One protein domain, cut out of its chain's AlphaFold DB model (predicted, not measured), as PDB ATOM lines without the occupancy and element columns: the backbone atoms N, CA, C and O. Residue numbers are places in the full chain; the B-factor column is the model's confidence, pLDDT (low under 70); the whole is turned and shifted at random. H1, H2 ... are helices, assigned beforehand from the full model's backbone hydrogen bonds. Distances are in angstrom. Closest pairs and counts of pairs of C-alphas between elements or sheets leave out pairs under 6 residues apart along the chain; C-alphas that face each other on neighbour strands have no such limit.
ATOM      1  N   LYS A 112     179.141 186.981 157.085       92.81
ATOM      2  CA  LYS A 112     178.639 185.628 157.365       92.81
ATOM      3  C   LYS A 112     177.449 185.257 156.480       92.81
ATOM      4  O   LYS A 112     177.404 184.135 155.984       92.81
ATOM      5  N   GLN A 113     176.508 186.178 156.266       93.00
ATOM      6  CA  GLN A 113     175.363 185.947 155.379       93.00
ATOM      7  C   GLN A 113     175.812 185.779 153.924       93.00
ATOM      8  O   GLN A 113     175.368 184.842 153.267       93.00
ATOM      9  N   TRP A 114     176.744 186.607 153.443       94.62
ATOM     10  CA  TRP A 114     177.322 186.446 152.104       94.62
ATOM     11  C   TRP A 114     178.027 185.100 151.931       94.62
ATOM     12  O   TRP A 114     177.801 184.401 150.942       94.62
ATOM     13  N   ALA A 115     178.861 184.713 152.898       94.12
ATOM     14  CA  ALA A 115     179.548 183.427 152.881       94.12
ATOM     15  C   ALA A 115     178.554 182.256 152.884       94.12
ATOM     16  O   ALA A 115     178.765 181.260 152.193       94.12
ATOM     17  N   TYR A 116     177.459 182.379 153.634       94.75
ATOM     18  CA  TYR A 116     176.438 181.344 153.710       94.75
ATOM     19  C   TYR A 116     175.630 181.216 152.414       94.75
ATOM     20  O   TYR A 116     175.487 180.106 151.910       94.75
ATOM     21  N   LEU A 117     175.200 182.328 151.812       93.81
ATOM     22  CA  LEU A 117     174.525 182.335 150.509       93.81
ATOM     23  C   LEU A 117     175.370 181.665 149.417       93.81
ATOM     24  O   LEU A 117     174.861 180.843 148.659       93.81
ATOM     25  N   LYS A 118     176.680 181.941 149.386       91.69
ATOM     26  CA  LYS A 118     177.607 181.270 148.462       91.69
ATOM     27  C   LYS A 118     177.670 179.758 148.698       91.69
ATOM     28  O   LYS A 118     177.676 178.997 147.739       91.69
ATOM     29  N   ARG A 119     177.673 179.306 149.960       90.62
ATOM     30  CA  ARG A 119     177.648 177.866 150.298       90.62
ATOM     31  C   ARG A 119     176.349 177.177 149.891       90.62
ATOM     32  O   ARG A 119     176.386 175.997 149.567       90.62
ATOM     33  N   LEU A 120     175.228 177.896 149.903       87.31
ATOM     34  CA  LEU A 120     173.936 177.390 149.430       87.31
ATOM     35  C   LEU A 120     173.832 177.343 147.899       87.31
ATOM     36  O   LEU A 120     172.826 176.869 147.384       87.31
ATOM     37  N   GLY A 121     174.848 177.819 147.172       87.38
ATOM     38  CA  GLY A 121     174.836 177.852 145.712       87.38
ATOM     39  C   GLY A 121     174.006 178.998 145.133       87.38
ATOM     40  O   GLY A 121     173.494 178.866 144.028       87.38
ATOM     41  N   ALA A 122     173.850 180.110 145.861       90.88
ATOM     42  CA  ALA A 122     173.221 181.309 145.314       90.88
ATOM     43  C   ALA A 122     173.976 181.794 144.062       90.88
ATOM     44  O   ALA A 122     175.196 181.980 144.107       90.88
ATOM     45  N   THR A 123     173.258 182.030 142.964       89.50
ATOM     46  CA  THR A 123     173.856 182.485 141.699       89.50
ATOM     47  C   THR A 123     174.282 183.951 141.774       89.50
ATOM     48  O   THR A 123     173.758 184.725 142.579       89.50
ATOM     49  N   GLU A 124     175.196 184.384 140.899       89.00
ATOM     50  CA  GLU A 124     175.624 185.793 140.844       89.00
ATOM     51  C   GLU A 124     174.444 186.750 140.648       89.00
ATOM     52  O   GLU A 124     174.385 187.811 141.270       89.00
ATOM     53  N   ARG A 125     173.453 186.341 139.846       88.56
ATOM     54  CA  ARG A 125     172.226 187.112 139.621       88.56
ATOM     55  C   ARG A 125     171.397 187.265 140.896       88.56
ATOM     56  O   ARG A 125     170.886 188.353 141.150       88.56
ATOM     57  N   GLN A 126     171.267 186.202 141.692       90.94
ATOM     58  CA  GLN A 126     170.566 186.253 142.978       90.94
ATOM     59  C   GLN A 126     171.322 187.138 143.974       90.94
ATOM     60  O   GLN A 126     170.723 188.010 144.600       90.94
ATOM     61  N   LEU A 127     172.645 186.977 144.062       93.62
ATOM     62  CA  LEU A 127     173.507 187.780 144.930       93.62
ATOM     63  C   LEU A 127     173.479 189.273 144.561       93.62
ATOM     64  O   LEU A 127     173.440 190.116 145.453       93.62
ATOM     65  N   ALA A 128     173.425 189.617 143.271       93.06
ATOM     66  CA  ALA A 128     173.330 191.004 142.805       93.06
ATOM     67  C   ALA A 128     172.040 191.718 143.258       93.06
ATOM     68  O   ALA A 128     172.011 192.950 143.332       93.06
ATOM     69  N   GLY A 129     170.982 190.958 143.565       92.44
ATOM     70  CA  GLY A 129     169.716 191.473 144.088       92.44
ATOM     71  C   GLY A 129     169.718 191.750 145.594       92.44
ATOM     72  O   GLY A 129     168.841 192.457 146.078       92.44
ATOM     73  N   VAL A 130     170.697 191.236 146.342       94.31
ATOM     74  CA  VAL A 130     170.745 191.361 147.803       94.31
ATOM     75  C   VAL A 130     171.354 192.711 148.194       94.31
ATOM     76  O   VAL A 130     172.560 192.923 148.055       94.31
ATOM     77  N   ARG A 131     170.530 193.640 148.697       91.06
ATOM     78  CA  ARG A 131     170.966 194.993 149.101       91.06
ATOM     79  C   ARG A 131     170.991 195.188 150.611       91.06
ATOM     80  O   ARG A 131     171.762 196.010 151.103       91.06
ATOM     81  N   SER A 132     170.203 194.404 151.335       92.00
ATOM     82  CA  SER A 132     170.047 194.502 152.783       92.00
ATOM     83  C   SER A 132     170.189 193.153 153.488       92.00
ATOM     84  O   SER A 132     170.068 192.085 152.879       92.00
ATOM     85  N   LYS A 133     170.392 193.180 154.809       91.25
ATOM     86  CA  LYS A 133     170.327 191.978 155.657       91.25
ATOM     87  C   LYS A 133     169.005 191.232 155.505       91.25
ATOM     88  O   LYS A 133     169.014 190.003 155.556       91.25
ATOM     89  N   ALA A 134     167.901 191.959 155.330       87.69
ATOM     90  CA  ALA A 134     166.578 191.379 155.130       87.69
ATOM     91  C   ALA A 134     166.493 190.622 153.796       87.69
ATOM     92  O   ALA A 134     166.007 189.493 153.772       87.69
ATOM     93  N   ASP A 135     167.034 191.189 152.713       91.81
ATOM     94  CA  ASP A 135     167.103 190.503 151.414       91.81
ATOM     95  C   ASP A 135     167.947 189.230 151.514       91.81
ATOM     96  O   ASP A 135     167.569 188.184 150.989       91.81
ATOM     97  N   ALA A 136     169.070 189.297 152.237       93.06
ATOM     98  CA  ALA A 136     169.941 188.147 152.435       93.06
ATOM     99  C   ALA A 136     169.239 187.038 153.225       93.06
ATOM    100  O   ALA A 136     169.344 185.873 152.856       93.06
ATOM    101  N   ALA A 137     168.517 187.386 154.295       92.19
ATOM    102  CA  ALA A 137     167.759 186.428 155.097       92.19
ATOM    103  C   ALA A 137     166.648 185.750 154.280       92.19
ATOM    104  O   ALA A 137     166.562 184.524 154.280       92.19
ATOM    105  N   ARG A 138     165.872 186.525 153.511       92.06
ATOM    106  CA  ARG A 138     164.830 185.991 152.621       92.06
ATOM    107  C   ARG A 138     165.403 185.049 151.566       92.06
ATOM    108  O   ARG A 138     164.880 183.960 151.373       92.06
ATOM    109  N   LEU A 139     166.511 185.432 150.928       94.12
ATOM    110  CA  LEU A 139     167.164 184.574 149.939       94.12
ATOM    111  C   LEU A 139     167.698 183.282 150.579       94.12
ATOM    112  O   LEU A 139     167.578 182.217 149.985       94.12
ATOM    113  N   ILE A 140     168.253 183.346 151.793       93.31
ATOM    114  CA  ILE A 140     168.674 182.148 152.534       93.31
ATOM    115  C   ILE A 140     167.488 181.201 152.746       93.31
ATOM    116  O   ILE A 140     167.630 180.005 152.487       93.31
ATOM    117  N   GLU A 141     166.347 181.709 153.211       92.44
ATOM    118  CA  GLU A 141     165.137 180.905 153.420       92.44
ATOM    119  C   GLU A 141     164.663 180.265 152.112       92.44
ATOM    120  O   GLU A 141     164.464 179.051 152.063       92.44
ATOM    121  N   ASP A 142     164.581 181.043 151.031       90.50
ATOM    122  CA  ASP A 142     164.150 180.557 149.718       90.50
ATOM    123  C   ASP A 142     165.050 179.446 149.167       90.50
ATOM    124  O   ASP A 142     164.553 178.464 148.605       90.50
ATOM    125  N   LEU A 143     166.366 179.567 149.348       88.50
ATOM    126  CA  LEU A 143     167.323 178.556 148.896       88.50
ATOM    127  C   LEU A 143     167.249 177.267 149.726       88.50
ATOM    128  O   LEU A 143     167.677 176.229 149.235       88.50
ATOM    129  N   HIS A 144     166.685 177.288 150.937       87.56
ATOM    130  CA  HIS A 144     166.435 176.072 151.723       87.56
ATOM    131  C   HIS A 144     165.146 175.348 151.338       87.56
ATOM    132  O   HIS A 144     164.978 174.178 151.688       87.56
ATOM    133  N   LEU A 145     164.231 176.011 150.630       89.62
ATOM    134  CA  LEU A 145     162.989 175.380 150.200       89.62
ATOM    135  C   LEU A 145     163.277 174.254 149.208       89.62
ATOM    136  O   LEU A 145     164.197 174.340 148.395       89.62
ATOM    137  N   SER A 146     162.455 173.207 149.235       89.06
ATOM    138  CA  SER A 146     162.527 172.127 148.249       89.06
ATOM    139  C   SER A 146     162.230 172.638 146.828       89.06
ATOM    140  O   SER A 146     161.495 173.623 146.678       89.06
ATOM    141  N   PRO A 147     162.767 171.978 145.782       92.94
ATOM    142  CA  PRO A 147     162.483 172.330 144.393       92.94
ATOM    143  C   PRO A 147     160.981 172.412 144.101       92.94
ATOM    144  O   PRO A 147     160.197 171.595 144.587       92.94
ATOM    145  N   THR A 148     160.570 173.377 143.281       91.50
ATOM    146  CA  THR A 148     159.174 173.497 142.847       91.50
ATOM    147  C   THR A 148     158.829 172.436 141.802       91.50
ATOM    148  O   THR A 148     159.692 171.942 141.074       91.50
ATOM    149  N   ALA A 149     157.539 172.115 141.670       93.44
ATOM    150  CA  ALA A 149     157.070 171.187 140.641       93.44
ATOM    151  C   ALA A 149     157.476 171.633 139.224       93.44
ATOM    152  O   ALA A 149     157.816 170.798 138.390       93.44
ATOM    153  N   ASP A 150     157.491 172.941 138.957       94.56
ATOM    154  CA  ASP A 150     157.874 173.476 137.649       94.56
ATOM    155  C   ASP A 150     159.379 173.361 137.386       94.56
ATOM    156  O   ASP A 150     159.769 173.031 136.266       94.56
ATOM    157  N   GLN A 151     160.225 173.529 138.411       94.50
ATOM    158  CA  GLN A 151     161.661 173.246 138.303       94.50
ATOM    159  C   GLN A 151     161.901 171.770 137.959       94.50
ATOM    160  O   GLN A 151     162.648 171.467 137.030       94.50
ATOM    161  N   ILE A 152     161.214 170.848 138.643       96.62
ATOM    162  CA  ILE A 152     161.324 169.407 138.368       96.62
ATOM    163  C   ILE A 152     160.842 169.066 136.951       96.62
ATOM    164  O   ILE A 152     161.521 168.329 136.232       96.62
ATOM    165  N   LYS A 153     159.710 169.628 136.506       96.31
ATOM    166  CA  LYS A 153     159.216 169.454 135.128       96.31
ATOM    167  C   LYS A 153     160.229 169.951 134.102       96.31
ATOM    168  O   LYS A 153     160.509 169.246 133.136       96.31
ATOM    169  N   ARG A 154     160.801 171.140 134.317       96.62
ATOM    170  CA  ARG A 154     161.790 171.730 133.408       96.62
ATOM    171  C   ARG A 154     163.056 170.884 133.324       96.62
ATOM    172  O   ARG A 154     163.524 170.610 132.227       96.62
ATOM    173  N   LEU A 155     163.566 170.413 134.457       97.06
ATOM    174  CA  LEU A 155     164.707 169.496 134.501       97.06
ATOM    175  C   LEU A 155     164.426 168.178 133.778       97.06
ATOM    176  O   LEU A 155     165.278 167.685 133.045       97.06
ATOM    177  N   THR A 156     163.220 167.634 133.938       96.31
ATOM    178  CA  THR A 156     162.795 166.426 133.218       96.31
ATOM    179  C   THR A 156     162.784 166.665 131.705       96.31
ATOM    180  O   THR A 156     163.281 165.835 130.951       96.31
ATOM    181  N   ALA A 157     162.285 167.823 131.254       96.62
ATOM    182  CA  ALA A 157     162.290 168.206 129.840       96.62
ATOM    183  C   ALA A 157     163.709 168.402 129.273       96.62
ATOM    184  O   ALA A 157     163.937 168.135 128.099       96.62
ATOM    185  N   LEU A 158     164.661 168.817 130.113       96.88
ATOM    186  CA  LEU A 158     166.087 168.922 129.779       96.88
ATOM    187  C   LEU A 158     166.834 167.574 129.866       96.88
ATOM    188  O   LEU A 158     168.050 167.533 129.713       96.88
ATOM    189  N   GLY A 159     166.134 166.464 130.125       96.56
ATOM    190  CA  GLY A 159     166.730 165.126 130.165       96.56
ATOM    191  C   GLY A 159     167.439 164.774 131.477       96.56
ATOM    192  O   GLY A 159     168.232 163.831 131.509       96.56
ATOM    193  N   ALA A 160     167.168 165.486 132.577       96.19
ATOM    194  CA  ALA A 160     167.708 165.118 133.884       96.19
ATOM    195  C   ALA A 160     167.206 163.726 134.311       96.19
ATOM    196  O   ALA A 160     166.007 163.447 134.311       96.19
ATOM    197  N   SER A 161     168.127 162.845 134.715       96.00
ATOM    198  CA  SER A 161     167.769 161.495 135.155       96.00
ATOM    199  C   SER A 161     167.002 161.512 136.481       96.00
ATOM    200  O   SER A 161     167.229 162.366 137.340       96.00
ATOM    201  N   GLY A 162     166.142 160.508 136.697       93.75
ATOM    202  CA  GLY A 162     165.384 160.373 137.949       93.75
ATOM    203  C   GLY A 162     166.272 160.347 139.202       93.75
ATOM    204  O   GLY A 162     165.904 160.920 140.223       93.75
ATOM    205  N   ALA A 163     167.477 159.769 139.110       93.88
ATOM    206  CA  ALA A 163     168.457 159.784 140.197       93.88
ATOM    207  C   ALA A 163     168.984 161.198 140.505       93.88
ATOM    208  O   ALA A 163     169.103 161.557 141.675       93.88
ATOM    209  N   ARG A 164     169.254 162.022 139.476       94.38
ATOM    210  CA  ARG A 164     169.654 163.428 139.670       94.38
ATOM    211  C   ARG A 164     168.514 164.236 140.284       94.38
ATOM    212  O   ARG A 164     168.764 164.989 141.216       94.38
ATOM    213  N   LEU A 165     167.276 164.037 139.825       94.12
ATOM    214  CA  LEU A 165     166.096 164.712 140.379       94.12
ATOM    215  C   LEU A 165     165.870 164.362 141.859       94.12
ATOM    216  O   LEU A 165     165.649 165.256 142.670       94.12
ATOM    217  N   ALA A 166     165.982 163.081 142.224       91.75
ATOM    218  CA  ALA A 166     165.804 162.615 143.602       91.75
ATOM    219  C   ALA A 166     166.886 163.131 144.570       91.75
ATOM    220  O   ALA A 166     166.657 163.196 145.777       91.75
ATOM    221  N   ALA A 167     168.062 163.508 144.058       93.25
ATOM    222  CA  ALA A 167     169.148 164.068 144.858       93.25
ATOM    223  C   ALA A 167     168.971 165.569 145.175       93.25
ATOM    224  O   ALA A 167     169.711 166.105 146.006       93.25
ATOM    225  N   LEU A 168     168.008 166.257 144.547       93.19
ATOM    226  CA  LEU A 168     167.780 167.688 144.749       93.19
ATOM    227  C   LEU A 168     167.103 167.953 146.096       93.19
ATOM    228  O   LEU A 168     165.944 167.614 146.313       93.19
ATOM    229  N   LYS A 169     167.827 168.619 146.999       89.81
ATOM    230  CA  LYS A 169     167.330 168.965 148.343       89.81
ATOM    231  C   LYS A 169     166.793 170.390 148.459       89.81
ATOM    232  O   LYS A 169     166.151 170.717 149.447       89.81
ATOM    233  N   SER A 170     167.056 171.223 147.458       92.19
ATOM    234  CA  SER A 170     166.838 172.669 147.516       92.19
ATOM    235  C   SER A 170     166.515 173.246 146.143       92.19
ATOM    236  O   SER A 170     167.066 172.761 145.150       92.19
ATOM    237  N   LYS A 171     165.741 174.336 146.090       90.94
ATOM    238  CA  LYS A 171     165.514 175.138 144.876       90.94
ATOM    239  C   LYS A 171     166.825 175.562 144.216       90.94
ATOM    240  O   LYS A 171     166.951 175.423 143.008       90.94
ATOM    241  N   ALA A 172     167.814 175.974 145.014       85.44
ATOM    242  CA  ALA A 172     169.139 176.380 144.538       85.44
ATOM    243  C   ALA A 172     169.808 175.298 143.673       85.44
ATOM    244  O   ALA A 172     170.220 175.544 142.545       85.44
ATOM    245  N   ALA A 173     169.852 174.067 144.194       88.25
ATOM    246  CA  ALA A 173     170.396 172.917 143.477       88.25
ATOM    247  C   ALA A 173     169.622 172.606 142.185       88.25
ATOM    248  O   ALA A 173     170.221 172.173 141.204       88.25
ATOM    249  N   ALA A 174     168.301 172.819 142.177       92.00
ATOM    250  CA  ALA A 174     167.490 172.620 140.982       92.00
ATOM    251  C   ALA A 174     167.788 173.682 139.914       92.00
ATOM    252  O   ALA A 174     167.979 173.324 138.756       92.00
ATOM    253  N   ASP A 175     167.884 174.958 140.296       89.81
ATOM    254  CA  ASP A 175     168.212 176.055 139.375       89.81
ATOM    255  C   ASP A 175     169.616 175.903 138.778       89.81
ATOM    256  O   ASP A 175     169.775 176.020 137.565       89.81
ATOM    257  N   ALA A 176     170.616 175.553 139.596       88.25
ATOM    258  CA  ALA A 176     171.980 175.307 139.125       88.25
ATOM    259  C   ALA A 176     172.036 174.187 138.069       88.25
ATOM    260  O   ALA A 176     172.716 174.314 137.053       88.25
ATOM    261  N   LEU A 177     171.270 173.110 138.275       92.62
ATOM    262  CA  LEU A 177     171.184 172.007 137.320       92.62
ATOM    263  C   LEU A 177     170.448 172.405 136.028       92.62
ATOM    264  O   LEU A 177     170.799 171.927 134.951       92.62
ATOM    265  N   ILE A 178     169.435 173.274 136.114       94.31
ATOM    266  CA  ILE A 178     168.752 173.821 134.931       94.31
ATOM    267  C   ILE A 178     169.739 174.638 134.095       94.31
ATOM    268  O   ILE A 178     169.774 174.460 132.879       94.31
ATOM    269  N   GLU A 179     170.535 175.511 134.720       91.94
ATOM    270  CA  GLU A 179     171.536 176.310 134.005       91.94
ATOM    271  C   GLU A 179     172.580 175.419 133.317       91.94
ATOM    272  O   GLU A 179     172.784 175.574 132.115       91.94
ATOM    273  N   GLU A 180     173.138 174.426 134.022       92.81
ATOM    274  CA  GLU A 180     174.095 173.443 133.472       92.81
ATOM    275  C   GLU A 180     173.561 172.751 132.204       92.81
ATOM    276  O   GLU A 180     174.248 172.689 131.183       92.81
ATOM    277  N   LEU A 181     172.318 172.260 132.252       94.00
ATOM    278  CA  LEU A 181     171.704 171.518 131.147       94.00
ATOM    279  C   LEU A 181     171.199 172.413 130.009       94.00
ATOM    280  O   LEU A 181     171.033 171.933 128.895       94.00
ATOM    281  N   SER A 182     170.910 173.688 130.279       93.00
ATOM    282  CA  SER A 182     170.427 174.635 129.260       93.00
ATOM    283  C   SER A 182     171.542 175.375 128.517       93.00
ATOM    284  O   SER A 182     171.289 175.917 127.444       93.00
ATOM    285  N   GLY A 183     172.748 175.422 129.095       87.00
ATOM    286  CA  GLY A 183     173.938 176.017 128.483       87.00
ATOM    287  C   GLY A 183     174.826 175.035 127.708       87.00
ATOM    288  O   GLY A 183     175.831 175.473 127.151       87.00
ATOM    289  N   SER A 184     174.477 173.744 127.698       58.66
ATOM    290  CA  SER A 184     175.149 172.676 126.936       58.66
ATOM    291  C   SER A 184     174.436 172.411 125.613       58.66
ATOM    292  O   SER A 184     175.142 172.115 124.624       58.66
TER     293      SER A 184
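Overview. This is residues 112 to 184 of the 184 residues of an uncharacterized protein of Candidatus Hydrogenedentes bacterium (UniProt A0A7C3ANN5). Two small helical lobes sit end to end: H1 and H3 side by side with short H2, and H4 and H6 side by side with short H5; H3 and H6 meet at their ends in a corner. The printed part has 73 residues with six named helices, H1 to H6 in order, and no named strand: all helix. It is compact, radius of gyration of the C-alphas 12.9 A, yet elongated, spanning 37 by 22 by 18 A.

Arrangement. H3, residues 133 to 144, touches H1, residues 112 to 119, at a shallow tilt of 29 degrees, the same way; closest C-alphas, Leu 117 and Ile 140, 6.2 A. H2, residues 124 to 128, is close to H3 but not clearly touching; closest C-alphas, Gln 126 and Leu 139, 7.9 A. H3 touches H6, residues 171 to 182, only at their ends, only just about perpendicular at 73 degrees; closest C-alphas, Leu 143 and Ala 172, 5.2 A. H6 touches H4, residues 149 to 157, at a shallow tilt of 24 degrees, the same way; closest C-alphas, Leu 155 and Ile 178, 5.9 A. H5, residues 162 to 166, is near H6. In the six helices every O i to N i+4 pair is within hydrogen-bond range.

Along the chain. H3 is 16.8 A long, H6 16.4 A. C-alpha 112 begins H1 at (178.639, 185.628, 157.365); C-alpha 182 ends H6 at (170.427, 174.635, 129.260).

Size, cuts and confidence. The C-alphas farthest apart, Ser 132 and Gly 162, are 37.5 A apart. The printed part has no cut, its five links are tight, and residue 184 alone is under pLDDT 70.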